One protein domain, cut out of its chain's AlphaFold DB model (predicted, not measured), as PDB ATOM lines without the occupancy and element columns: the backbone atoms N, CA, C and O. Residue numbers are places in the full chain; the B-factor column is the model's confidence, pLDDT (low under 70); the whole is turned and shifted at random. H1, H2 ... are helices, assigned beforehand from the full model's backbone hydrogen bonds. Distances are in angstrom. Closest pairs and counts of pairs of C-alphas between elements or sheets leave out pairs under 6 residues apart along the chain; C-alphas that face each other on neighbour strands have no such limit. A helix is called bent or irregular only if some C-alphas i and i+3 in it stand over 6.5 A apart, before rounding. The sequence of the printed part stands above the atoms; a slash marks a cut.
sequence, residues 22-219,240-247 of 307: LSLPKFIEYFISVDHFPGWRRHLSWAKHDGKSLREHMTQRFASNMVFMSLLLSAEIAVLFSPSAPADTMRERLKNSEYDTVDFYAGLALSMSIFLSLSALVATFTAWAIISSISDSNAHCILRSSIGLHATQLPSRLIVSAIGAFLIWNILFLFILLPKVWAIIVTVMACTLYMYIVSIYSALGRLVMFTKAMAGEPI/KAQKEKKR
ATOM      1  N   LEU A  22      -5.708  -6.465 -29.463       78.12
ATOM      2  CA  LEU A  22      -6.885  -5.606 -29.564       78.12
ATOM      3  C   LEU A  22      -6.644  -4.240 -28.928       78.12
ATOM      4  O   LEU A  22      -7.270  -3.280 -29.326       78.12
ATOM      5  N   SER A  23      -5.680  -4.078 -28.022       79.06
ATOM      6  CA  SER A  23      -5.342  -2.748 -27.516       79.06
ATOM      7  C   SER A  23      -4.672  -1.851 -28.563       79.06
ATOM      8  O   SER A  23      -4.549  -0.652 -28.320       79.06
ATOM      9  N   LEU A  24      -4.182  -2.383 -29.693       74.81
ATOM     10  CA  LEU A  24      -3.423  -1.609 -30.681       74.81
ATOM     11  C   LEU A  24      -4.268  -0.556 -31.427       74.81
ATOM     12  O   LEU A  24      -3.781   0.579 -31.511       74.81
ATOM     13  N   PRO A  25      -5.478  -0.863 -31.938       74.62
ATOM     14  CA  PRO A  25      -6.333   0.106 -32.619       74.62
ATOM     15  C   PRO A  25      -6.872   1.218 -31.716       74.62
ATOM     16  O   PRO A  25      -7.008   1.071 -30.500       74.62
ATOM     17  N   LYS A  26      -7.203   2.356 -32.332       76.69
ATOM     18  CA  LYS A  26      -7.966   3.444 -31.698       76.69
ATOM     19  C   LYS A  26      -9.456   3.090 -31.653       76.69
ATOM     20  O   LYS A  26      -9.915   2.277 -32.439       76.69
ATOM     21  N   PHE A  27     -10.236   3.760 -30.801       72.19
ATOM     22  CA  PHE A  27     -11.674   3.481 -30.634       72.19
ATOM     23  C   PHE A  27     -12.474   3.489 -31.954       72.19
ATOM     24  O   PHE A  27     -13.248   2.576 -32.215       72.19
ATOM     25  N   ILE A  28     -12.236   4.467 -32.832       69.69
ATOM     26  CA  ILE A  28     -12.916   4.560 -34.141       69.69
ATOM     27  C   ILE A  28     -12.524   3.383 -35.056       69.69
ATOM     28  O   ILE A  28     -13.299   2.940 -35.901       69.69
ATOM     29  N   GLU A  29     -11.338   2.816 -34.847       75.38
ATOM     30  CA  GLU A  29     -10.795   1.729 -35.658       75.38
ATOM     31  C   GLU A  29     -11.392   0.353 -35.317       75.38
ATOM     32  O   GLU A  29     -11.051  -0.640 -35.953       75.38
ATOM     33  N   TYR A  30     -12.288   0.283 -34.328       68.88
ATOM     34  CA  TYR A  30     -13.135  -0.888 -34.083       68.88
ATOM     35  C   TYR A  30     -14.391  -0.901 -34.964       68.88
ATOM     36  O   TYR A  30     -15.023  -1.942 -35.106       68.88
ATOM     37  N   PHE A  31     -14.743   0.242 -35.562       71.00
ATOM     38  CA  PHE A  31     -15.924   0.396 -36.418       71.00
ATOM     39  C   PHE A  31     -15.559   0.513 -37.900       71.00
ATOM     40  O   PHE A  31     -16.342   0.130 -38.768       71.00
ATOM     41  N   ILE A  32     -14.354   1.012 -38.184       76.12
ATOM     42  CA  ILE A  32     -13.790   1.141 -39.526       76.12
ATOM     43  C   ILE A  32     -12.377   0.562 -39.494       76.12
ATOM     44  O   ILE A  32     -11.581   0.924 -38.633       76.12
ATOM     45  N   SER A  33     -12.039  -0.322 -40.429       76.75
ATOM     46  CA  SER A  33     -10.697  -0.906 -40.464       76.75
ATOM     47  C   SER A  33      -9.623   0.161 -40.741       76.75
ATOM     48  O   SER A  33      -9.837   1.143 -41.459       76.75
ATOM     49  N   VAL A  34      -8.440  -0.035 -40.157       78.62
ATOM     50  CA  VAL A  34      -7.285   0.882 -40.204       78.62
ATOM     51  C   VAL A  34      -6.877   1.263 -41.626       78.62
ATOM     52  O   VAL A  34      -6.400   2.376 -41.862       78.62
ATOM     53  N   ASP A  35      -7.089   0.371 -42.588       73.50
ATOM     54  CA  ASP A  35      -6.709   0.553 -43.986       73.50
ATOM     55  C   ASP A  35      -7.510   1.636 -44.728       73.50
ATOM     56  O   ASP A  35      -7.118   2.036 -45.836       73.50
ATOM     57  N   HIS A  36      -8.588   2.134 -44.114       76.00
ATOM     58  CA  HIS A  36      -9.393   3.256 -44.597       76.00
ATOM     59  C   HIS A  36      -8.960   4.613 -44.020       76.00
ATOM     60  O   HIS A  36      -9.427   5.654 -44.489       76.00
ATOM     61  N   PHE A  37      -8.047   4.636 -43.044       77.56
ATOM     62  CA  PHE A  37      -7.569   5.877 -42.436       77.56
ATOM     63  C   PHE A  37      -6.366   6.482 -43.178       77.56
ATOM     64  O   PHE A  37      -5.556   5.760 -43.773       77.56
ATOM     65  N   PRO A  38      -6.169   7.813 -43.080       72.88
ATOM     66  CA  PRO A  38      -5.022   8.498 -43.677       72.88
ATOM     67  C   PRO A  38      -3.669   7.934 -43.234       72.88
ATOM     68  O   PRO A  38      -2.728   7.894 -44.025       72.88
ATOM     69  N   GLY A  39      -3.582   7.470 -41.981       75.56
ATOM     70  CA  GLY A  39      -2.364   6.894 -41.416       75.56
ATOM     71  C   GLY A  39      -1.847   5.714 -42.235       75.56
ATOM     72  O   GLY A  39      -0.676   5.699 -42.601       75.56
ATOM     73  N   TRP A  40      -2.725   4.784 -42.616       77.88
ATOM     74  CA  TRP A  40      -2.353   3.629 -43.435       77.88
ATOM     75  C   TRP A  40      -1.853   4.034 -44.825       77.88
ATOM     76  O   TRP A  40      -0.839   3.530 -45.302       77.88
ATOM     77  N   ARG A  41      -2.523   5.000 -45.469       78.31
ATOM     78  CA  ARG A  41      -2.115   5.517 -46.788       78.31
ATOM     79  C   ARG A  41      -0.766   6.221 -46.741       78.31
ATOM     80  O   ARG A  41       0.040   6.045 -47.650       78.31
ATOM     81  N   ARG A  42      -0.500   6.949 -45.656       77.62
ATOM     82  CA  ARG A  42       0.813   7.528 -45.385       77.62
ATOM     83  C   ARG A  42       1.851   6.417 -45.187       77.62
ATOM     84  O   ARG A  42       2.872   6.440 -45.850       77.62
ATOM     85  N   HIS A  43       1.584   5.391 -44.381       78.38
ATOM     86  CA  HIS A  43       2.522   4.265 -44.252       78.38
ATOM     87  C   HIS A  43       2.837   3.603 -45.604       78.38
ATOM     88  O   HIS A  43       4.002   3.347 -45.880       78.38
ATOM     89  N   LEU A  44       1.838   3.392 -46.465       78.75
ATOM     90  CA  LEU A  44       2.031   2.818 -47.800       78.75
ATOM     91  C   LEU A  44       2.927   3.672 -48.708       78.75
ATOM     92  O   LEU A  44       3.817   3.128 -49.361       78.75
ATOM     93  N   SER A  45       2.714   4.991 -48.752       79.25
ATOM     94  CA  SER A  45       3.487   5.883 -49.628       79.25
ATOM     95  C   SER A  45       4.947   6.046 -49.200       79.25
ATOM     96  O   SER A  45       5.797   6.383 -50.027       79.25
ATOM     97  N   TRP A  46       5.251   5.777 -47.930       78.19
ATOM     98  CA  TRP A  46       6.610   5.795 -47.388       78.19
ATOM     99  C   TRP A  46       7.288   4.417 -47.370       78.19
ATOM    100  O   TRP A  46       8.509   4.353 -47.440       78.19
ATOM    101  N   ALA A  47       6.526   3.319 -47.324       76.00
ATOM    102  CA  ALA A  47       7.079   1.966 -47.234       76.00
ATOM    103  C   ALA A  47       7.631   1.413 -48.561       76.00
ATOM    104  O   ALA A  47       8.504   0.546 -48.555       76.00
ATOM    105  N   LYS A  48       7.125   1.881 -49.709       79.44
ATOM    106  CA  LYS A  48       7.641   1.494 -51.031       79.44
ATOM    107  C   LYS A  48       8.744   2.458 -51.461       79.44
ATOM    108  O   LYS A  48       8.508   3.657 -51.534       79.44
ATOM    109  N   HIS A  49       9.934   1.940 -51.763       74.62
ATOM    110  CA  HIS A  49      11.061   2.762 -52.227       74.62
ATOM    111  C   HIS A  49      10.911   3.168 -53.697       74.62
ATOM    112  O   HIS A  49      11.181   4.309 -54.055       74.62
ATOM    113  N   ASP A  50      10.398   2.269 -54.535       83.69
ATOM    114  CA  ASP A  50      10.194   2.515 -55.961       83.69
ATOM    115  C   ASP A  50       8.788   3.074 -56.244       83.69
ATOM    116  O   ASP A  50       7.778   2.554 -55.753       83.69
ATOM    117  N   GLY A  51       8.727   4.142 -57.043       84.25
ATOM    118  CA  GLY A  51       7.482   4.779 -57.461       84.25
ATOM    119  C   GLY A  51       6.623   3.865 -58.335       84.25
ATOM    120  O   GLY A  51       5.396   3.887 -58.211       84.25
ATOM    121  N   LYS A  52       7.247   2.986 -59.132       88.19
ATOM    122  CA  LYS A  52       6.535   1.970 -59.920       88.19
ATOM    123  C   LYS A  52       5.784   0.993 -59.018       88.19
ATOM    124  O   LYS A  52       4.575   0.831 -59.167       88.19
ATOM    125  N   SER A  53       6.472   0.413 -58.030       86.56
ATOM    126  CA  SER A  53       5.870  -0.522 -57.067       86.56
ATOM    127  C   SER A  53       4.745   0.127 -56.253       86.56
ATOM    128  O   SER A  53       3.708  -0.498 -56.010       86.56
ATOM    129  N   LEU A  54       4.911   1.395 -55.858       86.62
ATOM    130  CA  LEU A  54       3.862   2.147 -55.171       86.62
ATOM    131  C   LEU A  54       2.622   2.328 -56.060       86.62
ATOM    132  O   LEU A  54       1.503   2.077 -55.603       86.62
ATOM    133  N   ARG A  55       2.812   2.741 -57.320       90.19
ATOM    134  CA  ARG A  55       1.717   2.915 -58.283       90.19
ATOM    135  C   ARG A  55       0.995   1.596 -58.529       90.19
ATOM    136  O   ARG A  55      -0.221   1.554 -58.372       90.19
ATOM    137  N   GLU A  56       1.731   0.532 -58.848       90.19
ATOM    138  CA  GLU A  56       1.179  -0.802 -59.116       90.19
ATOM    139  C   GLU A  56       0.331  -1.300 -57.943       90.19
ATOM    140  O   GLU A  56      -0.827  -1.678 -58.134       90.19
ATOM    141  N   HIS A  57       0.850  -1.187 -56.717       87.69
ATOM    142  CA  HIS A  57       0.122  -1.566 -55.509       87.69
ATOM    143  C   HIS A  57      -1.184  -0.772 -55.333       87.69
ATOM    144  O   HIS A  57      -2.237  -1.347 -55.041       87.69
ATOM    145  N   MET A  58      -1.146   0.550 -55.539       88.12
ATOM    146  CA  MET A  58      -2.347   1.389 -55.456       88.12
ATOM    147  C   MET A  58      -3.365   1.025 -56.544       88.12
ATOM    148  O   MET A  58      -4.547   0.850 -56.242       88.12
ATOM    149  N   THR A  59      -2.917   0.850 -57.791       91.19
ATOM    150  CA  THR A  59      -3.794   0.500 -58.917       91.19
ATOM    151  C   THR A  59      -4.416  -0.884 -58.770       91.19
ATOM    152  O   THR A  59      -5.601  -1.043 -59.056       91.19
ATOM    153  N   GLN A  60      -3.673  -1.866 -58.250       91.69
ATOM    154  CA  GLN A  60      -4.189  -3.208 -57.984       91.69
ATOM    155  C   GLN A  60      -5.298  -3.171 -56.928       91.69
ATOM    156  O   GLN A  60      -6.332  -3.822 -57.085       91.69
ATOM    157  N   ARG A  61      -5.130  -2.363 -55.872       89.88
ATOM    158  CA  ARG A  61      -6.171  -2.182 -54.855       89.88
ATOM    159  C   ARG A  61      -7.431  -1.549 -55.444       89.88
ATOM    160  O   ARG A  61      -8.529  -1.997 -55.133       89.88
ATOM    161  N   PHE A  62      -7.293  -0.545 -56.311       93.12
ATOM    162  CA  PHE A  62      -8.453   0.033 -56.993       93.12
ATOM    163  C   PHE A  62      -9.152  -0.980 -57.905       93.12
ATOM    164  O   PHE A  62     -10.376  -1.045 -57.889       93.12
ATOM    165  N   ALA A  63      -8.406  -1.823 -58.624       92.31
ATOM    166  CA  ALA A  63      -8.988  -2.895 -59.432       92.31
ATOM    167  C   ALA A  63      -9.802  -3.887 -58.582       92.31
ATOM    168  O   ALA A  63     -10.957  -4.166 -58.901       92.31
ATOM    169  N   SER A  64      -9.250  -4.347 -57.454       93.19
ATOM    170  CA  SER A  64      -9.971  -5.223 -56.519       93.19
ATOM    171  C   SER A  64     -11.239  -4.561 -55.971       93.19
ATOM    172  O   SER A  64     -12.287  -5.198 -55.885       93.19
ATOM    173  N   ASN A  65     -11.159  -3.275 -55.624       93.50
ATOM    174  CA  ASN A  65     -12.300  -2.514 -55.131       93.50
ATOM    175  C   ASN A  65     -13.393  -2.361 -56.197       93.50
ATOM    176  O   ASN A  65     -14.567  -2.468 -55.864       93.50
ATOM    177  N   MET A  66     -13.032  -2.149 -57.468       94.94
ATOM    178  CA  MET A  66     -14.012  -2.074 -58.557       94.94
ATOM    179  C   MET A  66     -14.793  -3.384 -58.691       94.94
ATOM    180  O   MET A  66     -16.019  -3.343 -58.764       94.94
ATOM    181  N   VAL A  67     -14.113  -4.537 -58.652       95.81
ATOM    182  CA  VAL A  67     -14.773  -5.854 -58.723       95.81
ATOM    183  C   VAL A  67     -15.723  -6.040 -57.543       95.81
ATOM    184  O   VAL A  67     -16.896  -6.353 -57.741       95.81
ATOM    185  N   PHE A  68     -15.245  -5.785 -56.323       94.00
ATOM    186  CA  PHE A  68     -16.062  -5.890 -55.116       94.00
ATOM    187  C   PHE A  68     -17.306  -4.990 -55.172       94.00
ATOM    188  O   PHE A  68     -18.419  -5.469 -54.967       94.00
ATOM    189  N   MET A  69     -17.140  -3.711 -55.519       96.00
ATOM    190  CA  MET A  69     -18.261  -2.769 -55.601       96.00
ATOM    191  C   MET A  69     -19.234  -3.103 -56.729       96.00
ATOM    192  O   MET A  69     -20.430  -2.879 -56.574       96.00
ATOM    193  N   SER A  70     -18.756  -3.674 -57.835       96.38
ATOM    194  CA  SER A  70     -19.623  -4.126 -58.929       96.38
ATOM    195  C   SER A  70     -20.518  -5.282 -58.484       96.38
ATOM    196  O   SER A  70     -21.707  -5.296 -58.803       96.38
ATOM    197  N   LEU A  71     -19.974  -6.227 -57.712       96.50
ATOM    198  CA  LEU A  71     -20.746  -7.329 -57.134       96.50
ATOM    199  C   LEU A  71     -21.766  -6.830 -56.106       96.50
ATOM    200  O   LEU A  71     -22.925  -7.241 -56.161       96.50
ATOM    201  N   LEU A  72     -21.353  -5.920 -55.216       95.62
ATOM    202  CA  LEU A  72     -22.238  -5.309 -54.222       95.62
ATOM    203  C   LEU A  72     -23.411  -4.590 -54.907       95.62
ATOM    204  O   LEU A  72     -24.566  -4.903 -54.638       95.62
ATOM    205  N   LEU A  73     -23.111  -3.709 -55.867       96.94
ATOM    206  CA  LEU A  73     -24.108  -2.964 -56.635       96.94
ATOM    207  C   LEU A  73     -25.055  -3.894 -57.406       96.94
ATOM    208  O   LEU A  73     -26.262  -3.666 -57.433       96.94
ATOM    209  N   SER A  74     -24.527  -4.959 -58.016       97.12
ATOM    210  CA  SER A  74     -25.349  -5.939 -58.737       97.12
ATOM    211  C   SER A  74     -26.342  -6.633 -57.804       97.12
ATOM    212  O   SER A  74     -27.503  -6.798 -58.169       97.12
ATOM    213  N   ALA A  75     -25.914  -7.005 -56.594       95.88
ATOM    214  CA  ALA A  75     -26.789  -7.615 -55.597       95.88
ATOM    215  C   ALA A  75     -27.884  -6.641 -55.131       95.88
ATOM    216  O   ALA A  75     -29.050  -7.018 -55.044       95.88
ATOM    217  N   GLU A  76     -27.531  -5.378 -54.892       96.06
ATOM    218  CA  GLU A  76     -28.479  -4.337 -54.483       96.06
ATOM    219  C   GLU A  76     -29.537  -4.067 -55.562       96.06
ATOM    220  O   GLU A  76     -30.733  -4.050 -55.271       96.06
ATOM    221  N   ILE A  77     -29.117  -3.926 -56.823       96.44
ATOM    222  CA  ILE A  77     -30.027  -3.748 -57.964       96.44
ATOM    223  C   ILE A  77     -30.918  -4.986 -58.136       96.44
ATOM    224  O   ILE A  77     -32.122  -4.851 -58.359       96.44
ATOM    225  N   ALA A  78     -30.357  -6.191 -57.995       96.31
ATOM    226  CA  ALA A  78     -31.121  -7.431 -58.100       96.31
ATOM    227  C   ALA A  78     -32.219  -7.527 -57.029       96.31
ATOM    228  O   ALA A  78     -33.324  -7.974 -57.331       96.31
ATOM    229  N   VAL A  79     -31.952  -7.074 -55.801       94.94
ATOM    230  CA  VAL A  79     -32.970  -7.009 -54.740       94.94
ATOM    231  C   VAL A  79     -33.993  -5.916 -55.032       94.94
ATOM    232  O   VAL A  79     -35.194  -6.181 -54.953       94.94
ATOM    233  N   LEU A  80     -33.547  -4.724 -55.445       94.88
ATOM    234  CA  LEU A  80     -34.437  -3.604 -55.754       94.88
ATOM    235  C   LEU A  80     -35.458  -3.954 -56.838       94.88
ATOM    236  O   LEU A  80     -36.591  -3.493 -56.747       94.88
ATOM    237  N   PHE A  81     -35.089  -4.771 -57.829       95.00
ATOM    238  CA  PHE A  81     -35.964  -5.199 -58.928       95.00
ATOM    239  C   PHE A  81     -36.421  -6.661 -58.832       95.00
ATOM    240  O   PHE A  81     -36.978  -7.205 -59.784       95.00
ATOM    241  N   SER A  82     -36.226  -7.308 -57.682       94.94
ATOM    242  CA  SER A  82     -36.689  -8.678 -57.461       94.94
ATOM    243  C   SER A  82     -38.223  -8.746 -57.520       94.94
ATOM    244  O   SER A  82     -38.866  -7.927 -56.859       94.94
ATOM    245  N   PRO A  83     -38.837  -9.725 -58.213       93.38
ATOM    246  CA  PRO A  83     -40.292  -9.935 -58.232       93.38
ATOM    247  C   PRO A  83     -40.808 -10.651 -56.967       93.38
ATOM    248  O   PRO A  83     -41.816 -11.353 -56.995       93.38
ATOM    249  N   SER A  84     -40.059 -10.584 -55.866       92.75
ATOM    250  CA  SER A  84     -40.455 -11.193 -54.600       92.75
ATOM    251  C   SER A  84     -41.438 -10.289 -53.857       92.75
ATOM    252  O   SER A  84     -41.277  -9.070 -53.848       92.75
ATOM    253  N   ALA A  85     -42.413 -10.892 -53.167       91.88
ATOM    254  CA  ALA A  85     -43.436 -10.148 -52.427       91.88
ATOM    255  C   ALA A  85     -42.865  -9.085 -51.457       91.88
ATOM    256  O   ALA A  85     -43.357  -7.960 -51.489       91.88
ATOM    257  N   PRO A  86     -41.801  -9.351 -50.667       91.19
ATOM    258  CA  PRO A  86     -41.203  -8.330 -49.801       91.19
ATOM    259  C   PRO A  86     -40.634  -7.138 -50.580       91.19
ATOM    260  O   PRO A  86     -40.773  -5.994 -50.157       91.19
ATOM    261  N   ALA A  87     -40.018  -7.387 -51.739       92.06
ATOM    262  CA  ALA A  87     -39.469  -6.329 -52.578       92.06
ATOM    263  C   ALA A  87     -40.575  -5.528 -53.289       92.06
ATOM    264  O   ALA A  87     -40.460  -4.309 -53.404       92.06
ATOM    265  N   ASP A  88     -41.660  -6.180 -53.721       94.00
ATOM    266  CA  ASP A  88     -42.847  -5.505 -54.261       94.00
ATOM    267  C   ASP A  88     -43.506  -4.598 -53.219       94.00
ATOM    268  O   ASP A  88     -43.721  -3.415 -53.487       94.00
ATOM    269  N   THR A  89     -43.750  -5.115 -52.009       93.00
ATOM    270  CA  THR A  89     -44.314  -4.327 -50.903       93.00
ATOM    271  C   THR A  89     -43.413  -3.146 -50.560       93.00
ATOM    272  O   THR A  89     -43.888  -2.017 -50.490       93.00
ATOM    273  N   MET A  90     -42.103  -3.356 -50.434       95.25
ATOM    274  CA  MET A  90     -41.135  -2.279 -50.214       95.25
ATOM    275  C   MET A  90     -41.224  -1.181 -51.290       95.25
ATOM    276  O   MET A  90     -41.286   0.005 -50.956       95.25
ATOM    277  N   ARG A  91     -41.260  -1.552 -52.578       94.94
ATOM    278  CA  ARG A  91     -41.392  -0.593 -53.690       94.94
ATOM    279  C   ARG A  91     -42.714   0.173 -53.639       94.94
ATOM    280  O   ARG A  91     -42.733   1.375 -53.900       94.94
ATOM    281  N   GLU A  92     -43.806  -0.501 -53.295       94.88
ATOM    282  CA  GLU A  92     -45.121   0.122 -53.151       94.88
ATOM    283  C   GLU A  92     -45.153   1.120 -51.984       94.88
ATOM    284  O   GLU A  92     -45.578   2.261 -52.169       94.88
ATOM    285  N   ARG A  93     -44.623   0.748 -50.812       94.06
ATOM    286  CA  ARG A  93     -44.546   1.637 -49.638       94.06
ATOM    287  C   ARG A  93     -43.676   2.863 -49.899       94.06
ATOM    288  O   ARG A  93     -44.047   3.966 -49.499       94.06
ATOM    289  N   LEU A  94     -42.563   2.695 -50.620       92.50
ATOM    290  CA  LEU A  94     -41.744   3.809 -51.107       92.50
ATOM    291  C   LEU A  94     -42.544   4.753 -52.010       92.50
ATOM    292  O   LEU A  94     -42.509   5.966 -51.815       92.50
ATOM    293  N   LYS A  95     -43.286   4.203 -52.977       95.50
ATOM    294  CA  LYS A  95     -44.106   4.985 -53.911       95.50
ATOM    295  C   LYS A  95     -45.220   5.755 -53.196       95.50
ATOM    296  O   LYS A  95     -45.489   6.899 -53.555       95.50
ATOM    297  N   ASN A  96     -45.836   5.149 -52.184       95.56
ATOM    298  CA  ASN A  96     -46.950   5.731 -51.437       95.56
ATOM    299  C   ASN A  96     -46.509   6.638 -50.273       95.56
ATOM    300  O   ASN A  96     -47.363   7.231 -49.621       95.56
ATOM    301  N   SER A  97     -45.200   6.798 -50.034       93.25
ATOM    302  CA  SER A  97     -44.645   7.641 -48.959       93.25
ATOM    303  C   SER A  97     -45.109   7.235 -47.551       93.25
ATOM    304  O   SER A  97     -45.427   8.074 -46.712       93.25
ATOM    305  N   GLU A  98     -45.151   5.931 -47.280       92.62
ATOM    306  CA  GLU A  98     -45.599   5.388 -45.993       92.62
ATOM    307  C   GLU A  98     -44.465   5.326 -44.959       92.62
ATOM    308  O   GLU A  98     -43.923   4.258 -44.655       92.62
ATOM    309  N   TYR A  99     -44.118   6.493 -44.413       92.06
ATOM    310  CA  TYR A  99     -42.969   6.695 -43.522       92.06
ATOM    311  C   TYR A  99     -42.975   5.851 -42.238       92.06
ATOM    312  O   TYR A  99     -41.918   5.641 -41.657       92.06
ATOM    313  N   ASP A 100     -44.125   5.338 -41.801       92.44
ATOM    314  CA  ASP A 100     -44.245   4.585 -40.543       92.44
ATOM    315  C   ASP A 100     -43.872   3.096 -40.679       92.44
ATOM    316  O   ASP A 100     -43.880   2.349 -39.696       92.44
ATOM    317  N   THR A 101     -43.555   2.634 -41.892       93.94
ATOM    318  CA  THR A 101     -43.305   1.214 -42.178       93.94
ATOM    319  C   THR A 101     -41.816   0.884 -42.255       93.94
ATOM    320  O   THR A 101     -41.008   1.637 -42.801       93.94
ATOM    321  N   VAL A 102     -41.434  -0.292 -41.745       93.50
ATOM    322  CA  VAL A 102     -40.054  -0.800 -41.869       93.50
ATOM    323  C   VAL A 102     -39.694  -1.021 -43.342       93.50
ATOM    324  O   VAL A 102     -38.563  -0.750 -43.738       93.50
ATOM    325  N   ASP A 103     -40.664  -1.435 -44.159       95.06
ATOM    326  CA  ASP A 103     -40.533  -1.606 -45.606       95.06
ATOM    327  C   ASP A 103     -40.104  -0.313 -46.312       95.06
ATOM    328  O   ASP A 103     -39.194  -0.337 -47.143       95.06
ATOM    329  N   PHE A 104     -40.682   0.836 -45.941       95.31
ATOM    330  CA  PHE A 104     -40.267   2.132 -46.480       95.31
ATOM    331  C   PHE A 104     -38.789   2.419 -46.181       95.31
ATOM    332  O   PHE A 104     -38.017   2.742 -47.088       95.31
ATOM    333  N   TYR A 105     -38.365   2.251 -44.924       96.06
ATOM    334  CA  TYR A 105     -36.974   2.492 -44.532       96.06
ATOM    335  C   TYR A 105     -36.000   1.488 -45.148       96.06
ATOM    336  O   TYR A 105     -34.886   1.873 -45.502       96.06
ATOM    337  N   ALA A 106     -36.407   0.227 -45.322       95.19
ATOM    338  CA  ALA A 106     -35.611  -0.780 -46.016       95.19
ATOM    339  C   ALA A 106     -35.355  -0.367 -47.471       95.19
ATOM    340  O   ALA A 106     -34.215  -0.403 -47.933       95.19
ATOM    341  N   GLY A 107     -36.392   0.112 -48.163       95.12
ATOM    342  CA  GLY A 107     -36.274   0.602 -49.532       95.12
ATOM    343  C   GLY A 107     -35.458   1.885 -49.659       95.12
ATOM    344  O   GLY A 107     -34.650   2.017 -50.586       95.12
ATOM    345  N   LEU A 108     -35.607   2.818 -48.716       95.75
ATOM    346  CA  LEU A 108     -34.816   4.045 -48.687       95.75
ATOM    347  C   LEU A 108     -33.336   3.729 -48.440       95.75
ATOM    348  O   LEU A 108     -32.470   4.231 -49.154       95.75
ATOM    349  N   ALA A 109     -33.043   2.862 -47.468       96.56
ATOM    350  CA  ALA A 109     -31.689   2.418 -47.162       96.56
ATOM    351  C   ALA A 109     -31.050   1.673 -48.343       96.56
ATOM    352  O   ALA A 109     -29.907   1.967 -48.684       96.56
ATOM    353  N   LEU A 110     -31.792   0.786 -49.019       96.81
ATOM    354  CA  LEU A 110     -31.338   0.109 -50.237       96.81
ATOM    355  C   LEU A 110     -31.015   1.110 -51.356       96.81
ATOM    356  O   LEU A 110     -29.957   1.024 -51.975       96.81
ATOM    357  N   SER A 111     -31.880   2.104 -51.577       96.38
ATOM    358  CA  SER A 111     -31.670   3.144 -52.595       96.38
ATOM    359  C   SER A 111     -30.438   4.006 -52.297       96.38
ATOM    360  O   SER A 111     -29.639   4.291 -53.191       96.38
ATOM    361  N   MET A 112     -30.239   4.385 -51.029       96.44
ATOM    362  CA  MET A 112     -29.024   5.077 -50.587       96.44
ATOM    363  C   MET A 112     -27.777   4.206 -50.774       96.44
ATOM    364  O   MET A 112     -26.748   4.713 -51.216       96.44
ATOM    365  N   SER A 113     -27.875   2.904 -50.482       97.31
ATOM    366  CA  SER A 113     -26.790   1.937 -50.683       97.31
ATOM    367  C   SER A 113     -26.367   1.882 -52.151       97.31
ATOM    368  O   SER A 113     -25.195   2.093 -52.446       97.31
ATOM    369  N   ILE A 114     -27.325   1.769 -53.079       97.50
ATOM    370  CA  ILE A 114     -27.075   1.786 -54.531       97.50
ATOM    371  C   ILE A 114     -26.351   3.067 -54.961       97.50
ATOM    372  O   ILE A 114     -25.368   3.012 -55.705       97.50
ATOM    373  N   PHE A 115     -26.801   4.232 -54.485       97.19
ATOM    374  CA  PHE A 115     -26.170   5.510 -54.823       97.19
ATOM    375  C   PHE A 115     -24.731   5.609 -54.295       97.19
ATOM    376  O   PHE A 115     -23.832   6.068 -55.008       97.19
ATOM    377  N   LEU A 116     -24.491   5.159 -53.060       96.50
ATOM    378  CA  LEU A 116     -23.154   5.111 -52.469       96.50
ATOM    379  C   LEU A 116     -22.250   4.120 -53.208       96.50
ATOM    380  O   LEU A 116     -21.101   4.455 -53.488       96.50
ATOM    381  N   SER A 117     -22.770   2.951 -53.581       97.06
ATOM    382  CA  SER A 117     -22.064   1.933 -54.358       97.06
ATOM    383  C   SER A 117     -21.654   2.447 -55.737       97.06
ATOM    384  O   SER A 117     -20.496   2.300 -56.134       97.06
ATOM    385  N   LEU A 118     -22.565   3.126 -56.443       97.00
ATOM    386  CA  LEU A 118     -22.281   3.754 -57.733       97.00
ATOM    387  C   LEU A 118     -21.230   4.863 -57.593       97.00
ATOM    388  O   LEU A 118     -20.258   4.902 -58.347       97.00
ATOM    389  N   SER A 119     -21.383   5.729 -56.589       96.75
ATOM    390  CA  SER A 119     -20.433   6.809 -56.302       96.75
ATOM    391  C   SER A 119     -19.042   6.265 -55.961       96.75
ATOM    392  O   SER A 119     -18.034   6.786 -56.437       96.75
ATOM    393  N   ALA A 120     -18.972   5.188 -55.172       96.06
ATOM    394  CA  ALA A 120     -17.732   4.498 -54.835       96.06
ATOM    395  C   ALA A 120     -17.064   3.893 -56.076       96.06
ATOM    396  O   ALA A 120     -15.845   3.999 -56.218       96.06
ATOM    397  N   LEU A 121     -17.840   3.292 -56.982       96.31
ATOM    398  CA  LEU A 121     -17.337   2.713 -58.227       96.31
ATOM    399  C   LEU A 121     -16.764   3.802 -59.138       96.31
ATOM    400  O   LEU A 121     -15.613   3.687 -59.558       96.31
ATOM    401  N   VAL A 122     -17.508   4.892 -59.357       96.75
ATOM    402  CA  VAL A 122     -17.044   6.047 -60.143       96.75
ATOM    403  C   VAL A 122     -15.776   6.637 -59.531       96.75
ATOM    404  O   VAL A 122     -14.771   6.770 -60.224       96.75
ATOM    405  N   ALA A 123     -15.764   6.905 -58.222       95.69
ATOM    406  CA  ALA A 123     -14.585   7.436 -57.544       95.69
ATOM    407  C   ALA A 123     -13.375   6.497 -57.659       95.69
ATOM    408  O   ALA A 123     -12.258   6.958 -57.895       95.69
ATOM    409  N   THR A 124     -13.580   5.182 -57.518       95.50
ATOM    410  CA  THR A 124     -12.507   4.181 -57.641       95.50
ATOM    411  C   THR A 124     -11.959   4.130 -59.063       95.50
ATOM    412  O   THR A 124     -10.742   4.114 -59.239       95.50
ATOM    413  N   PHE A 125     -12.833   4.146 -60.071       95.31
ATOM    414  CA  PHE A 125     -12.443   4.145 -61.478       95.31
ATOM    415  C   PHE A 125     -11.678   5.419 -61.853       95.31
ATOM    416  O   PHE A 125     -10.603   5.342 -62.445       95.31
ATOM    417  N   THR A 126     -12.170   6.589 -61.440       95.19
ATOM    418  CA  THR A 126     -11.488   7.871 -61.662       95.19
ATOM    419  C   THR A 126     -10.127   7.905 -60.968       95.19
ATOM    420  O   THR A 126      -9.134   8.288 -61.586       95.19
ATOM    421  N   ALA A 127     -10.044   7.461 -59.709       93.88
ATOM    422  CA  ALA A 127      -8.774   7.376 -58.995       93.88
ATOM    423  C   ALA A 127      -7.803   6.413 -59.692       93.88
ATOM    424  O   ALA A 127      -6.631   6.741 -59.855       93.88
ATOM    425  N   TRP A 128      -8.278   5.254 -60.150       94.88
ATOM    426  CA  TRP A 128      -7.463   4.309 -60.909       94.88
ATOM    427  C   TRP A 128      -6.920   4.928 -62.199       94.88
ATOM    428  O   TRP A 128      -5.716   4.848 -62.425       94.88
ATOM    429  N   ALA A 129      -7.769   5.583 -62.997       94.50
ATOM    430  CA  ALA A 129      -7.385   6.185 -64.274       94.50
ATOM    431  C   ALA A 129      -6.355   7.313 -64.107       94.50
ATOM    432  O   ALA A 129      -5.391   7.399 -64.865       94.50
ATOM    433  N   ILE A 130      -6.523   8.161 -63.087       94.00
ATOM    434  CA  ILE A 130      -5.568   9.236 -62.802       94.00
ATOM    435  C   ILE A 130      -4.250   8.644 -62.294       94.00
ATOM    436  O   ILE A 130      -3.194   8.968 -62.829       94.00
ATOM    437  N   ILE A 131      -4.281   7.757 -61.293       92.38
ATOM    438  CA  ILE A 131      -3.053   7.228 -60.680       92.38
ATOM    439  C   ILE A 131      -2.265   6.331 -61.644       92.38
ATOM    440  O   ILE A 131      -1.035   6.366 -61.621       92.38
ATOM    441  N   SER A 132      -2.931   5.567 -62.514       92.25
ATOM    442  CA  SER A 132      -2.260   4.734 -63.522       92.25
ATOM    443  C   SER A 132      -1.502   5.560 -64.568       92.25
ATOM    444  O   SER A 132      -0.501   5.085 -65.097       92.25
ATOM    445  N   SER A 133      -1.924   6.806 -64.811       92.62
ATOM    446  CA  SER A 133      -1.273   7.728 -65.750       92.62
ATOM    447  C   SER A 133      -0.019   8.421 -65.200       92.62
ATOM    448  O   SER A 133       0.749   9.010 -65.959       92.62
ATOM    449  N   ILE A 134       0.216   8.364 -63.884       92.50
ATOM    450  CA  ILE A 134       1.363   9.029 -63.257       92.50
ATOM    451  C   ILE A 134       2.645   8.266 -63.598       92.50
ATOM    452  O   ILE A 134       2.706   7.052 -63.414       92.50
ATOM    453  N   SER A 135       3.691   8.966 -64.043       91.19
ATOM    454  CA  SER A 135       5.004   8.361 -64.302       91.19
ATOM    455  C   SER A 135       5.672   7.844 -63.022       91.19
ATOM    456  O   SER A 135       5.499   8.404 -61.939       91.19
ATOM    457  N   ASP A 136       6.507   6.812 -63.155       91.44
ATOM    458  CA  ASP A 136       7.192   6.156 -62.029       91.44
ATOM    459  C   ASP A 136       8.032   7.157 -61.214       91.44
ATOM    460  O   ASP A 136       8.039   7.116 -59.985       91.44
ATOM    461  N   SER A 137       8.656   8.123 -61.899       90.19
ATOM    462  CA  SER A 137       9.445   9.208 -61.303       90.19
ATOM    463  C   SER A 137       8.627  10.185 -60.451       90.19
ATOM    464  O   SER A 137       9.136  10.723 -59.472       90.19
ATOM    465  N   ASN A 138       7.358  10.408 -60.799       88.81
ATOM    466  CA  ASN A 138       6.496  11.405 -60.156       88.81
ATOM    467  C   ASN A 138       5.525  10.789 -59.139       88.81
ATOM    468  O   ASN A 138       4.922  11.515 -58.343       88.81
ATOM    469  N   ALA A 139       5.389   9.459 -59.132       87.31
ATOM    470  CA  ALA A 139       4.447   8.730 -58.288       87.31
ATOM    471  C   ALA A 139       4.595   9.080 -56.802       87.31
ATOM    472  O   ALA A 139       3.598   9.355 -56.139       87.31
ATOM    473  N   HIS A 140       5.826   9.150 -56.285       86.44
ATOM    474  CA  HIS A 140       6.072   9.512 -54.884       86.44
ATOM    475  C   HIS A 140       5.660  10.940 -54.553       86.44
ATOM    476  O   HIS A 140       5.015  11.155 -53.530       86.44
ATOM    477  N   CYS A 141       5.998  11.902 -55.413       86.56
ATOM    478  CA  CYS A 141       5.668  13.310 -55.194       86.56
ATOM    479  C   CYS A 141       4.149  13.497 -55.083       86.56
ATOM    480  O   CYS A 141       3.645  14.045 -54.100       86.56
ATOM    481  N   ILE A 142       3.401  12.932 -56.036       87.88
ATOM    482  CA  ILE A 142       1.944  13.061 -56.064       87.88
ATOM    483  C   ILE A 142       1.286  12.246 -54.947       87.88
ATOM    484  O   ILE A 142       0.463  12.786 -54.214       87.88
ATOM    485  N   LEU A 143       1.649  10.977 -54.746       86.00
ATOM    486  CA  LEU A 143       0.982  10.109 -53.763       86.00
ATOM    487  C   LEU A 143       1.328  10.440 -52.303       86.00
ATOM    488  O   LEU A 143       0.596  10.029 -51.400       86.00
ATOM    489  N   ARG A 144       2.418  11.176 -52.053       84.56
ATOM    490  CA  ARG A 144       2.750  11.710 -50.721       84.56
ATOM    491  C   ARG A 144       2.151  13.090 -50.466       84.56
ATOM    492  O   ARG A 144       2.003  13.456 -49.301       84.56
ATOM    493  N   SER A 145       1.799  13.835 -51.514       86.50
ATOM    494  CA  SER A 145       1.140  15.136 -51.376       86.50
ATOM    495  C   SER A 145      -0.204  15.014 -50.648       86.50
ATOM    496  O   SER A 145      -0.878  13.982 -50.706       86.50
ATOM    497  N   SER A 146      -0.626  16.087 -49.975       82.94
ATOM    498  CA  SER A 146      -1.929  16.149 -49.302       82.94
ATOM    499  C   SER A 146      -3.086  15.902 -50.275       82.94
ATOM    500  O   SER A 146      -4.009  15.152 -49.954       82.94
ATOM    501  N   ILE A 147      -2.997  16.454 -51.491       86.62
ATOM    502  CA  ILE A 147      -4.013  16.284 -52.532       86.62
ATOM    503  C   ILE A 147      -4.082  14.836 -53.034       86.62
ATOM    504  O   ILE A 147      -5.172  14.276 -53.133       86.62
ATOM    505  N   GLY A 148      -2.939  14.180 -53.263       85.56
ATOM    506  CA  GLY A 148      -2.900  12.775 -53.676       85.56
ATOM    507  C   GLY A 148      -3.360  11.823 -52.571       85.56
ATOM    508  O   GLY A 148      -4.101  10.870 -52.831       85.56
ATOM    509  N   LEU A 149      -3.008  12.104 -51.314       83.88
ATOM    510  CA  LEU A 149      -3.532  11.364 -50.165       83.88
ATOM    511  C   LEU A 149      -5.053  11.507 -50.051       83.88
ATOM    512  O   LEU A 149      -5.728  10.518 -49.777       83.88
ATOM    513  N   HIS A 150      -5.608  12.697 -50.286       84.44
ATOM    514  CA  HIS A 150      -7.055  12.896 -50.270       84.44
ATOM    515  C   HIS A 150      -7.748  12.165 -51.432       84.44
ATOM    516  O   HIS A 150      -8.697  11.408 -51.211       84.44
ATOM    517  N   ALA A 151      -7.222  12.303 -52.652       87.38
ATOM    518  CA  ALA A 151      -7.759  11.656 -53.848       87.38
ATOM    519  C   ALA A 151      -7.771  10.121 -53.730       87.38
ATOM    520  O   ALA A 151      -8.747   9.471 -54.094       87.38
ATOM    521  N   THR A 152      -6.724   9.528 -53.150       87.06
ATOM    522  CA  THR A 152      -6.650   8.071 -52.928       87.06
ATOM    523  C   THR A 152      -7.511   7.579 -51.756       87.06
ATOM    524  O   THR A 152      -7.815   6.385 -51.669       87.06
ATOM    525  N   GLN A 153      -7.937   8.474 -50.859       87.19
ATOM    526  CA  GLN A 153      -8.817   8.148 -49.732       87.19
ATOM    527  C   GLN A 153     -10.297   8.176 -50.094       87.19
ATOM    528  O   GLN A 153     -11.046   7.364 -49.554       87.19
ATOM    529  N   LEU A 154     -10.721   9.077 -50.983       89.38
ATOM    530  CA  LEU A 154     -12.131   9.247 -51.338       89.38
ATOM    531  C   LEU A 154     -12.820   7.920 -51.723       89.38
ATOM    532  O   LEU A 154     -13.840   7.607 -51.103       89.38
ATOM    533  N   PRO A 155     -12.250   7.072 -52.607       91.88
ATOM    534  CA  PRO A 155     -12.840   5.769 -52.913       91.88
ATOM    535  C   PRO A 155     -12.985   4.887 -51.672       91.88
ATOM    536  O   PRO A 155     -14.005   4.244 -51.463       91.88
ATOM    537  N   SER A 156     -11.975   4.898 -50.797       89.06
ATOM    538  CA  SER A 156     -11.962   4.061 -49.593       89.06
ATOM    539  C   SER A 156     -13.040   4.475 -48.593       89.06
ATOM    540  O   SER A 156     -13.587   3.608 -47.922       89.06
ATOM    541  N   ARG A 157     -13.348   5.776 -48.490       89.50
ATOM    542  CA  ARG A 157     -14.414   6.290 -47.616       89.50
ATOM    543  C   ARG A 157     -15.794   5.928 -48.154       89.50
ATOM    544  O   ARG A 157     -16.629   5.457 -47.395       89.50
ATOM    545  N   LEU A 158     -16.005   6.093 -49.460       93.19
ATOM    546  CA  LEU A 158     -17.276   5.753 -50.099       93.19
ATOM    547  C   LEU A 158     -17.574   4.251 -50.029       93.19
ATOM    548  O   LEU A 158     -18.713   3.885 -49.763       93.19
ATOM    549  N   ILE A 159     -16.561   3.390 -50.179       92.88
ATOM    550  CA  ILE A 159     -16.711   1.935 -50.009       92.88
ATOM    551  C   ILE A 159     -17.172   1.587 -48.591       92.88
ATOM    552  O   ILE A 159     -18.088   0.790 -48.431       92.88
ATOM    553  N   VAL A 160     -16.581   2.196 -47.556       91.31
ATOM    554  CA  VAL A 160     -17.006   1.963 -46.162       91.31
ATOM    555  C   VAL A 160     -18.448   2.408 -45.954       91.31
ATOM    556  O   VAL A 160     -19.234   1.664 -45.373       91.31
ATOM    557  N   SER A 161     -18.813   3.589 -46.462       91.62
ATOM    558  CA  SER A 161     -20.193   4.072 -46.397       91.62
ATOM    559  C   SER A 161     -21.161   3.129 -47.117       91.62
ATOM    560  O   SER A 161     -22.232   2.855 -46.584       91.62
ATOM    561  N   ALA A 162     -20.780   2.595 -48.280       94.56
ATOM    562  CA  ALA A 162     -21.583   1.634 -49.032       94.56
ATOM    563  C   ALA A 162     -21.738   0.299 -48.283       94.56
ATOM    564  O   ALA A 162     -22.848  -0.197 -48.164       94.56
ATOM    565  N   ILE A 163     -20.669  -0.245 -47.689       93.12
ATOM    566  CA  ILE A 163     -20.742  -1.462 -46.858       93.12
ATOM    567  C   ILE A 163     -21.642  -1.238 -45.632       93.12
ATOM    568  O   ILE A 163     -22.427  -2.113 -45.269       93.12
ATOM    569  N   GLY A 164     -21.550  -0.067 -44.995       92.31
ATOM    570  CA  GLY A 164     -22.404   0.293 -43.864       92.31
ATOM    571  C   GLY A 164     -23.879   0.389 -44.258       92.31
ATOM    572  O   GLY A 164     -24.729  -0.214 -43.604       92.31
ATOM    573  N   ALA A 165     -24.183   1.089 -45.355       95.06
ATOM    574  CA  ALA A 165     -25.534   1.159 -45.907       95.06
ATOM    575  C   ALA A 165     -26.054  -0.231 -46.304       95.06
ATOM    576  O   ALA A 165     -27.200  -0.563 -45.989       95.06
ATOM    577  N   PHE A 166     -25.187  -1.067 -46.887       95.12
ATOM    578  CA  PHE A 166     -25.489  -2.446 -47.247       95.12
ATOM    579  C   PHE A 166     -25.916  -3.264 -46.029       95.12
ATOM    580  O   PHE A 166     -26.954  -3.927 -46.050       95.12
ATOM    581  N   LEU A 167     -25.157  -3.180 -44.934       94.69
ATOM    582  CA  LEU A 167     -25.489  -3.859 -43.685       94.69
ATOM    583  C   LEU A 167     -26.830  -3.374 -43.113       94.69
ATOM    584  O   LEU A 167     -27.645  -4.196 -42.698       94.69
ATOM    585  N   ILE A 168     -27.075  -2.059 -43.116       95.06
ATOM    586  CA  ILE A 168     -28.308  -1.467 -42.575       95.06
ATOM    587  C   ILE A 168     -29.537  -1.990 -43.319       95.06
ATOM    588  O   ILE A 168     -30.462  -2.487 -42.675       95.06
ATOM    589  N   TRP A 169     -29.568  -1.909 -44.654       95.31
ATOM    590  CA  TRP A 169     -30.757  -2.345 -45.389       95.31
ATOM    591  C   TRP A 169     -30.957  -3.862 -45.297       95.31
ATOM    592  O   TRP A 169     -32.097  -4.304 -45.169       95.31
ATOM    593  N   ASN A 170     -29.879  -4.658 -45.263       94.38
ATOM    594  CA  ASN A 170     -29.977  -6.106 -45.043       94.38
ATOM    595  C   ASN A 170     -30.607  -6.427 -43.683       94.38
ATOM    596  O   ASN A 170     -31.483  -7.285 -43.601       94.38
ATOM    597  N   ILE A 171     -30.207  -5.721 -42.621       95.12
ATOM    598  CA  ILE A 171     -30.822  -5.869 -41.296       95.12
ATOM    599  C   ILE A 171     -32.315  -5.538 -41.369       95.12
ATOM    600  O   ILE A 171     -33.131  -6.337 -40.917       95.12
ATOM    601  N   LEU A 172     -32.692  -4.413 -41.983       95.19
ATOM    602  CA  LEU A 172     -34.103  -4.034 -42.130       95.19
ATOM    603  C   LEU A 172     -34.907  -5.092 -42.904       95.19
ATOM    604  O   LEU A 172     -35.999  -5.459 -42.476       95.19
ATOM    605  N   PHE A 173     -34.346  -5.661 -43.973       93.25
ATOM    606  CA  PHE A 173     -34.970  -6.760 -44.714       93.25
ATOM    607  C   PHE A 173     -35.147  -8.032 -43.879       93.25
ATOM    608  O   PHE A 173     -36.168  -8.706 -43.999       93.25
ATOM    609  N   LEU A 174     -34.203  -8.356 -42.993       92.81
ATOM    610  CA  LEU A 174     -34.358  -9.481 -42.066       92.81
ATOM    611  C   LEU A 174     -35.519  -9.258 -41.089       92.81
ATOM    612  O   LEU A 174     -36.221 -10.212 -40.766       92.81
ATOM    613  N   PHE A 175     -35.756  -8.016 -40.654       93.81
ATOM    614  CA  PHE A 175     -36.916  -7.667 -39.823       93.81
ATOM    615  C   PHE A 175     -38.255  -7.752 -40.567       93.81
ATOM    616  O   PHE A 175     -39.279  -7.960 -39.920       93.81
ATOM    617  N   ILE A 176     -38.250  -7.622 -41.896       92.88
ATOM    618  CA  ILE A 176     -39.434  -7.836 -42.743       92.88
ATOM    619  C   ILE A 176     -39.689  -9.339 -42.935       92.88
ATOM    620  O   ILE A 176     -40.825  -9.799 -42.855       92.88
ATOM    621  N   LEU A 177     -38.630 -10.119 -43.174       92.44
ATOM    622  CA  LEU A 177     -38.727 -11.538 -43.531       92.44
ATOM    623  C   LEU A 177     -38.936 -12.479 -42.340       92.44
ATOM    624  O   LEU A 177     -39.548 -13.537 -42.493       92.44
ATOM    625  N   LEU A 178     -38.380 -12.149 -41.173       93.88
ATOM    626  CA  LEU A 178     -38.337 -13.048 -40.021       93.88
ATOM    627  C   LEU A 178     -39.223 -12.552 -38.874       93.88
ATOM    628  O   LEU A 178     -39.350 -11.348 -38.647       93.88
ATOM    629  N   PRO A 179     -39.762 -13.468 -38.046       94.75
ATOM    630  CA  PRO A 179     -40.371 -13.086 -36.780       94.75
ATOM    631  C   PRO A 179     -39.375 -12.312 -35.904       94.75
ATOM    632  O   PRO A 179     -38.190 -12.651 -35.858       94.75
ATOM    633  N   LYS A 180     -39.869 -11.325 -35.144       92.56
ATOM    634  CA  LYS A 180     -39.048 -10.358 -34.383       92.56
ATOM    635  C   LYS A 180     -37.909 -10.994 -33.577       92.56
ATOM    636  O   LYS A 180     -36.794 -10.490 -33.603       92.56
ATOM    637  N   VAL A 181     -38.170 -12.107 -32.886       95.50
ATOM    638  CA  VAL A 181     -37.158 -12.797 -32.064       95.50
ATOM    639  C   VAL A 181     -35.998 -13.314 -32.922       95.50
ATOM    640  O   VAL A 181     -34.837 -13.085 -32.590       95.50
ATOM    641  N   TRP A 182     -36.299 -13.958 -34.050       95.75
ATOM    642  CA  TRP A 182     -35.286 -14.483 -34.966       95.75
ATOM    643  C   TRP A 182     -34.535 -13.363 -35.685       95.75
ATOM    644  O   TRP A 182     -33.313 -13.430 -35.789       95.75
ATOM    645  N   ALA A 183     -35.235 -12.303 -36.097       93.69
ATOM    646  CA  ALA A 183     -34.610 -11.119 -36.679       93.69
ATOM    647  C   ALA A 183     -33.586 -10.483 -35.720       93.69
ATOM    648  O   ALA A 183     -32.471 -10.164 -36.136       93.69
ATOM    649  N   ILE A 184     -33.913 -10.376 -34.424       95.00
ATOM    650  CA  ILE A 184     -32.993  -9.863 -33.396       95.00
ATOM    651  C   ILE A 184     -31.756 -10.761 -33.269       95.00
ATOM    652  O   ILE A 184     -30.639 -10.248 -33.287       95.00
ATOM    653  N   ILE A 185     -31.931 -12.084 -33.180       96.38
ATOM    654  CA  ILE A 185     -30.809 -13.031 -33.055       96.38
ATOM    655  C   ILE A 185     -29.858 -12.907 -34.253       96.38
ATOM    656  O   ILE A 185     -28.649 -12.764 -34.069       96.38
ATOM    657  N   VAL A 186     -30.398 -12.912 -35.477       94.69
ATOM    658  CA  VAL A 186     -29.588 -12.795 -36.700       94.69
ATOM    659  C   VAL A 186     -28.909 -11.426 -36.780       94.69
ATOM    660  O   VAL A 186     -27.738 -11.355 -37.146       94.69
ATOM    661  N   THR A 187     -29.586 -10.352 -36.367       94.38
ATOM    662  CA  THR A 187     -29.005  -9.000 -36.320       94.38
ATOM    663  C   THR A 187     -27.830  -8.926 -35.350       94.38
ATOM    664  O   THR A 187     -26.763  -8.439 -35.715       94.38
ATOM    665  N   VAL A 188     -27.976  -9.454 -34.129       94.62
ATOM    666  CA  VAL A 188     -26.883  -9.492 -33.143       94.62
ATOM    667  C   VAL A 188     -25.706 -10.308 -33.675       94.62
ATOM    668  O   VAL A 188     -24.559  -9.878 -33.546       94.62
ATOM    669  N   MET A 189     -25.971 -11.448 -34.317       94.50
ATOM    670  CA  MET A 189     -24.937 -12.272 -34.943       94.50
ATOM    671  C   MET A 189     -24.208 -11.522 -36.070       94.50
ATOM    672  O   MET A 189     -22.978 -11.508 -36.085       94.50
ATOM    673  N   ALA A 190     -24.939 -10.857 -36.968       91.81
ATOM    674  CA  ALA A 190     -24.376 -10.074 -38.068       91.81
ATOM    675  C   ALA A 190     -23.523  -8.901 -37.559       91.81
ATOM    676  O   ALA A 190     -22.384  -8.736 -37.992       91.81
ATOM    677  N   CYS A 191     -24.025  -8.136 -36.584       91.38
ATOM    678  CA  CYS A 191     -23.280  -7.046 -35.953       91.38
ATOM    679  C   CYS A 191     -22.021  -7.554 -35.237       91.38
ATOM    680  O   CYS A 191     -20.952  -6.966 -35.384       91.38
ATOM    681  N   THR A 192     -22.118  -8.665 -34.501       91.69
ATOM    682  CA  THR A 192     -20.967  -9.273 -33.810       91.69
ATOM    683  C   THR A 192     -19.906  -9.722 -34.808       91.69
ATOM    684  O   THR A 192     -18.725  -9.441 -34.614       91.69
ATOM    685  N   LEU A 193     -20.317 -10.373 -35.900       92.25
ATOM    686  CA  LEU A 193     -19.404 -10.811 -36.950       92.25
ATOM    687  C   LEU A 193     -18.737  -9.622 -37.650       92.25
ATOM    688  O   LEU A 193     -17.522  -9.633 -37.833       92.25
ATOM    689  N   TYR A 194     -19.504  -8.583 -37.989       89.88
ATOM    690  CA  TYR A 194     -18.973  -7.352 -38.573       89.88
ATOM    691  C   TYR A 194     -17.918  -6.717 -37.656       89.88
ATOM    692  O   TYR A 194     -16.782  -6.493 -38.078       89.88
ATOM    693  N   MET A 195     -18.254  -6.513 -36.379       89.00
ATOM    694  CA  MET A 195     -17.335  -5.947 -35.389       89.00
ATOM    695  C   MET A 195     -16.091  -6.818 -35.203       89.00
ATOM    696  O   MET A 195     -14.986  -6.288 -35.103       89.00
ATOM    697  N   TYR A 196     -16.240  -8.144 -35.188       89.75
ATOM    698  CA  TYR A 196     -15.126  -9.085 -35.073       89.75
ATOM    699  C   TYR A 196     -14.159  -8.980 -36.259       89.75
ATOM    700  O   TYR A 196     -12.954  -8.826 -36.053       89.75
ATOM    701  N   ILE A 197     -14.683  -8.994 -37.490       89.81
ATOM    702  CA  ILE A 197     -13.887  -8.859 -38.718       89.81
ATOM    703  C   ILE A 197     -13.131  -7.526 -38.706       89.81
ATOM    704  O   ILE A 197     -11.907  -7.516 -38.846       89.81
ATOM    705  N   VAL A 198     -13.837  -6.412 -38.484       87.94
ATOM    706  CA  VAL A 198     -13.225  -5.076 -38.458       87.94
ATOM    707  C   VAL A 198     -12.147  -4.993 -37.381       87.94
ATOM    708  O   VAL A 198     -11.034  -4.557 -37.668       87.94
ATOM    709  N   SER A 199     -12.430  -5.469 -36.166       82.62
ATOM    710  CA  SER A 199     -11.488  -5.409 -35.042       82.62
ATOM    711  C   SER A 199     -10.209  -6.204 -35.309       82.62
ATOM    712  O   SER A 199      -9.114  -5.714 -35.028       82.62
ATOM    713  N   ILE A 200     -10.317  -7.407 -35.884       86.50
ATOM    714  CA  ILE A 200      -9.147  -8.240 -36.196       86.50
ATOM    715  C   ILE A 200      -8.285  -7.604 -37.279       86.50
ATOM    716  O   ILE A 200      -7.076  -7.471 -37.086       86.50
ATOM    717  N   TYR A 201      -8.879  -7.194 -38.400       86.50
ATOM    718  CA  TYR A 201      -8.107  -6.605 -39.496       86.50
ATOM    719  C   TYR A 201      -7.525  -5.244 -39.122       86.50
ATOM    720  O   TYR A 201      -6.409  -4.917 -39.517       86.50
ATOM    721  N   SER A 202      -8.222  -4.492 -38.278       83.00
ATOM    722  CA  SER A 202      -7.716  -3.268 -37.674       83.00
ATOM    723  C   SER A 202      -6.494  -3.528 -36.784       83.00
ATOM    724  O   SER A 202      -5.444  -2.897 -36.953       83.00
ATOM    725  N   ALA A 203      -6.569  -4.517 -35.890       82.06
ATOM    726  CA  ALA A 203      -5.449  -4.891 -35.030       82.06
ATOM    727  C   ALA A 203      -4.252  -5.422 -35.833       82.06
ATOM    728  O   ALA A 203      -3.112  -5.036 -35.567       82.06
ATOM    729  N   LEU A 204      -4.507  -6.230 -36.865       85.00
ATOM    730  CA  LEU A 204      -3.481  -6.704 -37.790       85.00
ATOM    731  C   LEU A 204      -2.852  -5.547 -38.577       85.00
ATOM    732  O   LEU A 204      -1.631  -5.470 -38.677       85.00
ATOM    733  N   GLY A 205      -3.651  -4.607 -39.082       82.69
ATOM    734  CA  GLY A 205      -3.151  -3.420 -39.775       82.69
ATOM    735  C   GLY A 205      -2.239  -2.580 -38.878       82.69
ATOM    736  O   GLY A 205      -1.159  -2.153 -39.287       82.69
ATOM    737  N   ARG A 206      -2.611  -2.398 -37.607       80.81
ATOM    738  CA  ARG A 206      -1.750  -1.733 -36.617       80.81
ATOM    739  C   ARG A 206      -0.466  -2.499 -36.350       80.81
ATOM    740  O   ARG A 206       0.590  -1.873 -36.299       80.81
ATOM    741  N   LEU A 207      -0.545  -3.821 -36.220       84.69
ATOM    742  CA  LEU A 207       0.628  -4.673 -36.060       84.69
ATOM    743  C   LEU A 207       1.593  -4.475 -37.236       84.69
ATOM    744  O   LEU A 207       2.741  -4.118 -37.009       84.69
ATOM    745  N   VAL A 208       1.104  -4.589 -38.474       84.75
ATOM    746  CA  VAL A 208       1.879  -4.397 -39.714       84.75
ATOM    747  C   VAL A 208       2.527  -3.009 -39.778       84.75
ATOM    748  O   VAL A 208       3.693  -2.887 -40.157       84.75
ATOM    749  N   MET A 209       1.801  -1.951 -39.398       80.06
ATOM    750  CA  MET A 209       2.353  -0.592 -39.375       80.06
ATOM    751  C   MET A 209       3.463  -0.433 -38.331       80.06
ATOM    752  O   MET A 209       4.490   0.173 -38.633       80.06
ATOM    753  N   PHE A 210       3.279  -0.966 -37.120       81.75
ATOM    754  CA  PHE A 210       4.253  -0.810 -36.035       81.75
ATOM    755  C   PHE A 210       5.467  -1.736 -36.164       81.75
ATOM    756  O   PHE A 210       6.537  -1.394 -35.666       81.75
ATOM    757  N   THR A 211       5.344  -2.870 -36.852       81.06
ATOM    758  CA  THR A 211       6.469  -3.782 -37.123       81.06
ATOM    759  C   THR A 211       7.236  -3.441 -38.399       81.06
ATOM    760  O   THR A 211       8.211  -4.117 -38.707       81.06
ATOM    761  N   LYS A 212       6.825  -2.396 -39.137       76.38
ATOM    762  CA  LYS A 212       7.397  -1.997 -40.439       76.38
ATOM    763  C   LYS A 212       7.332  -3.095 -41.505       76.38
ATOM    764  O   LYS A 212       8.075  -3.052 -42.477       76.38
ATOM    765  N   ALA A 213       6.389  -4.024 -41.378       78.25
ATOM    766  CA  ALA A 213       6.241  -5.165 -42.281       78.25
ATOM    767  C   ALA A 213       5.955  -4.784 -43.750       78.25
ATOM    768  O   ALA A 213       6.049  -5.625 -44.635       78.25
ATOM    769  N   MET A 214       5.579  -3.530 -44.023       73.31
ATOM    770  CA  MET A 214       5.384  -3.026 -45.388       73.31
ATOM    771  C   MET A 214       6.683  -2.582 -46.079       73.31
ATOM    772  O   MET A 214       6.657  -2.352 -47.292       73.31
ATOM    773  N   ALA A 215       7.779  -2.419 -45.330       69.06
ATOM    774  CA  ALA A 215       9.086  -2.078 -45.880       69.06
ATOM    775  C   ALA A 215       9.637  -3.232 -46.734       69.06
ATOM    776  O   ALA A 215       9.223  -4.379 -46.594       69.06
ATOM    777  N   GLY A 216      10.593  -2.933 -47.618       65.56
ATOM    778  CA  GLY A 216      11.289  -3.969 -48.394       65.56
ATOM    779  C   GLY A 216      12.241  -4.844 -47.566       65.56
ATOM    780  O   GLY A 216      12.770  -5.821 -48.086       65.56
ATOM    781  N   GLU A 217      12.476  -4.492 -46.301       72.38
ATOM    782  CA  GLU A 217      13.379  -5.194 -45.390       72.38
ATOM    783  C   GLU A 217      12.622  -6.219 -44.532       72.38
ATOM    784  O   GLU A 217      11.489  -5.955 -44.116       72.38
ATOM    785  N   PRO A 218      13.234  -7.374 -44.220       74.06
ATOM    786  CA  PRO A 218      12.615  -8.359 -43.346       74.06
ATOM    787  C   PRO A 218      12.533  -7.839 -41.895       74.06
ATOM    788  O   PRO A 218      13.440  -7.171 -41.399       74.06
ATOM    789  N   ILE A 219      11.435  -8.154 -41.194       78.25
ATOM    790  CA  ILE A 219      11.176  -7.720 -39.798       78.25
ATOM    791  C   ILE A 219      12.189  -8.336 -38.813       78.25
ATOM    792  O   ILE A 219      12.494  -7.765 -37.754       78.25
ATOM    793  N   LYS A 240       7.473  -5.870 -30.119       81.25
ATOM    794  CA  LYS A 240       8.020  -4.842 -31.023       81.25
ATOM    795  C   LYS A 240       6.962  -3.778 -31.329       81.25
ATOM    796  O   LYS A 240       7.229  -2.586 -31.173       81.25
ATOM    797  N   ALA A 241       5.745  -4.195 -31.678       80.06
ATOM    798  CA  ALA A 241       4.660  -3.271 -31.989       80.06
ATOM    799  C   ALA A 241       4.236  -2.404 -30.792       80.06
ATOM    800  O   ALA A 241       4.001  -1.206 -30.946       80.06
ATOM    801  N   GLN A 242       4.169  -2.969 -29.585       82.19
ATOM    802  CA  GLN A 242       3.838  -2.219 -28.371       82.19
ATOM    803  C   GLN A 242       4.934  -1.233 -27.970       82.19
ATOM    804  O   GLN A 242       4.630  -0.116 -27.544       82.19
ATOM    805  N   LYS A 243       6.204  -1.626 -28.109       82.81
ATOM    806  CA  LYS A 243       7.349  -0.747 -27.856       82.81
ATOM    807  C   LYS A 243       7.321   0.461 -28.787       82.81
ATOM    808  O   LYS A 243       7.500   1.584 -28.324       82.81
ATOM    809  N   GLU A 244       7.024   0.242 -30.064       77.62
ATOM    810  CA  GLU A 244       6.897   1.323 -31.041       77.62
ATOM    811  C   GLU A 244       5.632   2.162 -30.826       77.62
ATOM    812  O   GLU A 244       5.708   3.386 -30.867       77.62
ATOM    813  N   LYS A 245       4.494   1.560 -30.456       79.44
ATOM    814  CA  LYS A 245       3.292   2.315 -30.064       79.44
ATOM    815  C   LYS A 245       3.571   3.285 -28.907       79.44
ATOM    816  O   LYS A 245       3.105   4.419 -28.947       79.44
ATOM    817  N   LYS A 246       4.341   2.867 -27.892       78.25
ATOM    818  CA  LYS A 246       4.722   3.719 -26.744       78.25
ATOM    819  C   LYS A 246       5.638   4.882 -27.126       78.25
ATOM    820  O   LYS A 246       5.651   5.887 -26.426       78.25
ATOM    821  N   ARG A 247       6.401   4.755 -28.213       72.62
ATOM    822  CA  ARG A 247       7.316   5.799 -28.697       72.62
ATOM    823  C   ARG A 247       6.608   6.904 -29.492       72.62
ATOM    824  O   ARG A 247       7.255   7.889 -29.823       72.62
TER     825      ARG A 247
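AT A GLANCE: This is residues 22 to 219 and 240 to 247 of the 307 residues of the protein "Hypothetical protein" of Ditylum brightwellii (UniProt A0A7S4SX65). Four long helices, H3, H5, H7 and H8, run lengthwise; H3 and H7 pack on H5, while H7 and H8 form a V-shaped hairpin with short H2 in its open end. H4 crosses one end of H3 and H5, H6 and H9 lie at the opposite end, and H1 packs on H8. The 206 printed residues, with nine named helices, H1 to H9 in order, and no named strand, are all helix in class. The whole is only just loose, close to compact, with radius of gyration of the C-alphas 20.2 A and spans of 57 by 39 by 23 A.

IN THESE COORDINATES: H7, residues 146 to 177, is 46.4 A long, with a kink of 30 degrees near residue 153; it is only just irregular, C-alphas 152 and 155 being 6.6 A apart. H5 is 102 to 132, 43.9 A; H8 180 to 210, 44.4 A; H3 51 to 80, 42.8 A. H1 is 27 to 30, from C-alpha 27 at (-11.674, 3.481, -30.634); H2 38 to 47; H4 85 to 96; H6 139 to 144; H9 is 240 to 246, ending with C-alpha 246 at (4.722, 3.719, -26.744).

HOW THE PARTS SIT: H2, H3, H5, H7 and H8 form an up and down bundle, each running against the one before. H7 touches H5 (C-alphas Ala 120 and Leu 158 closest, 4.9 A) at a shallow tilt of 25 degrees. H3 and H8 are apart. Each O i to N i+4 pair is within hydrogen-bond range in H2, H3, H4, H5, H6, H8 and H9, and 26 of 28 in H7; H1 is too short for one.

THE WHOLE: Residues 220 to 239 are not printed; C-alphas 219 and 240 are 9.8 A apart. Of the links printed whole, none is long. Residues 28, 30 and 215 to 216 have pLDDT under 70.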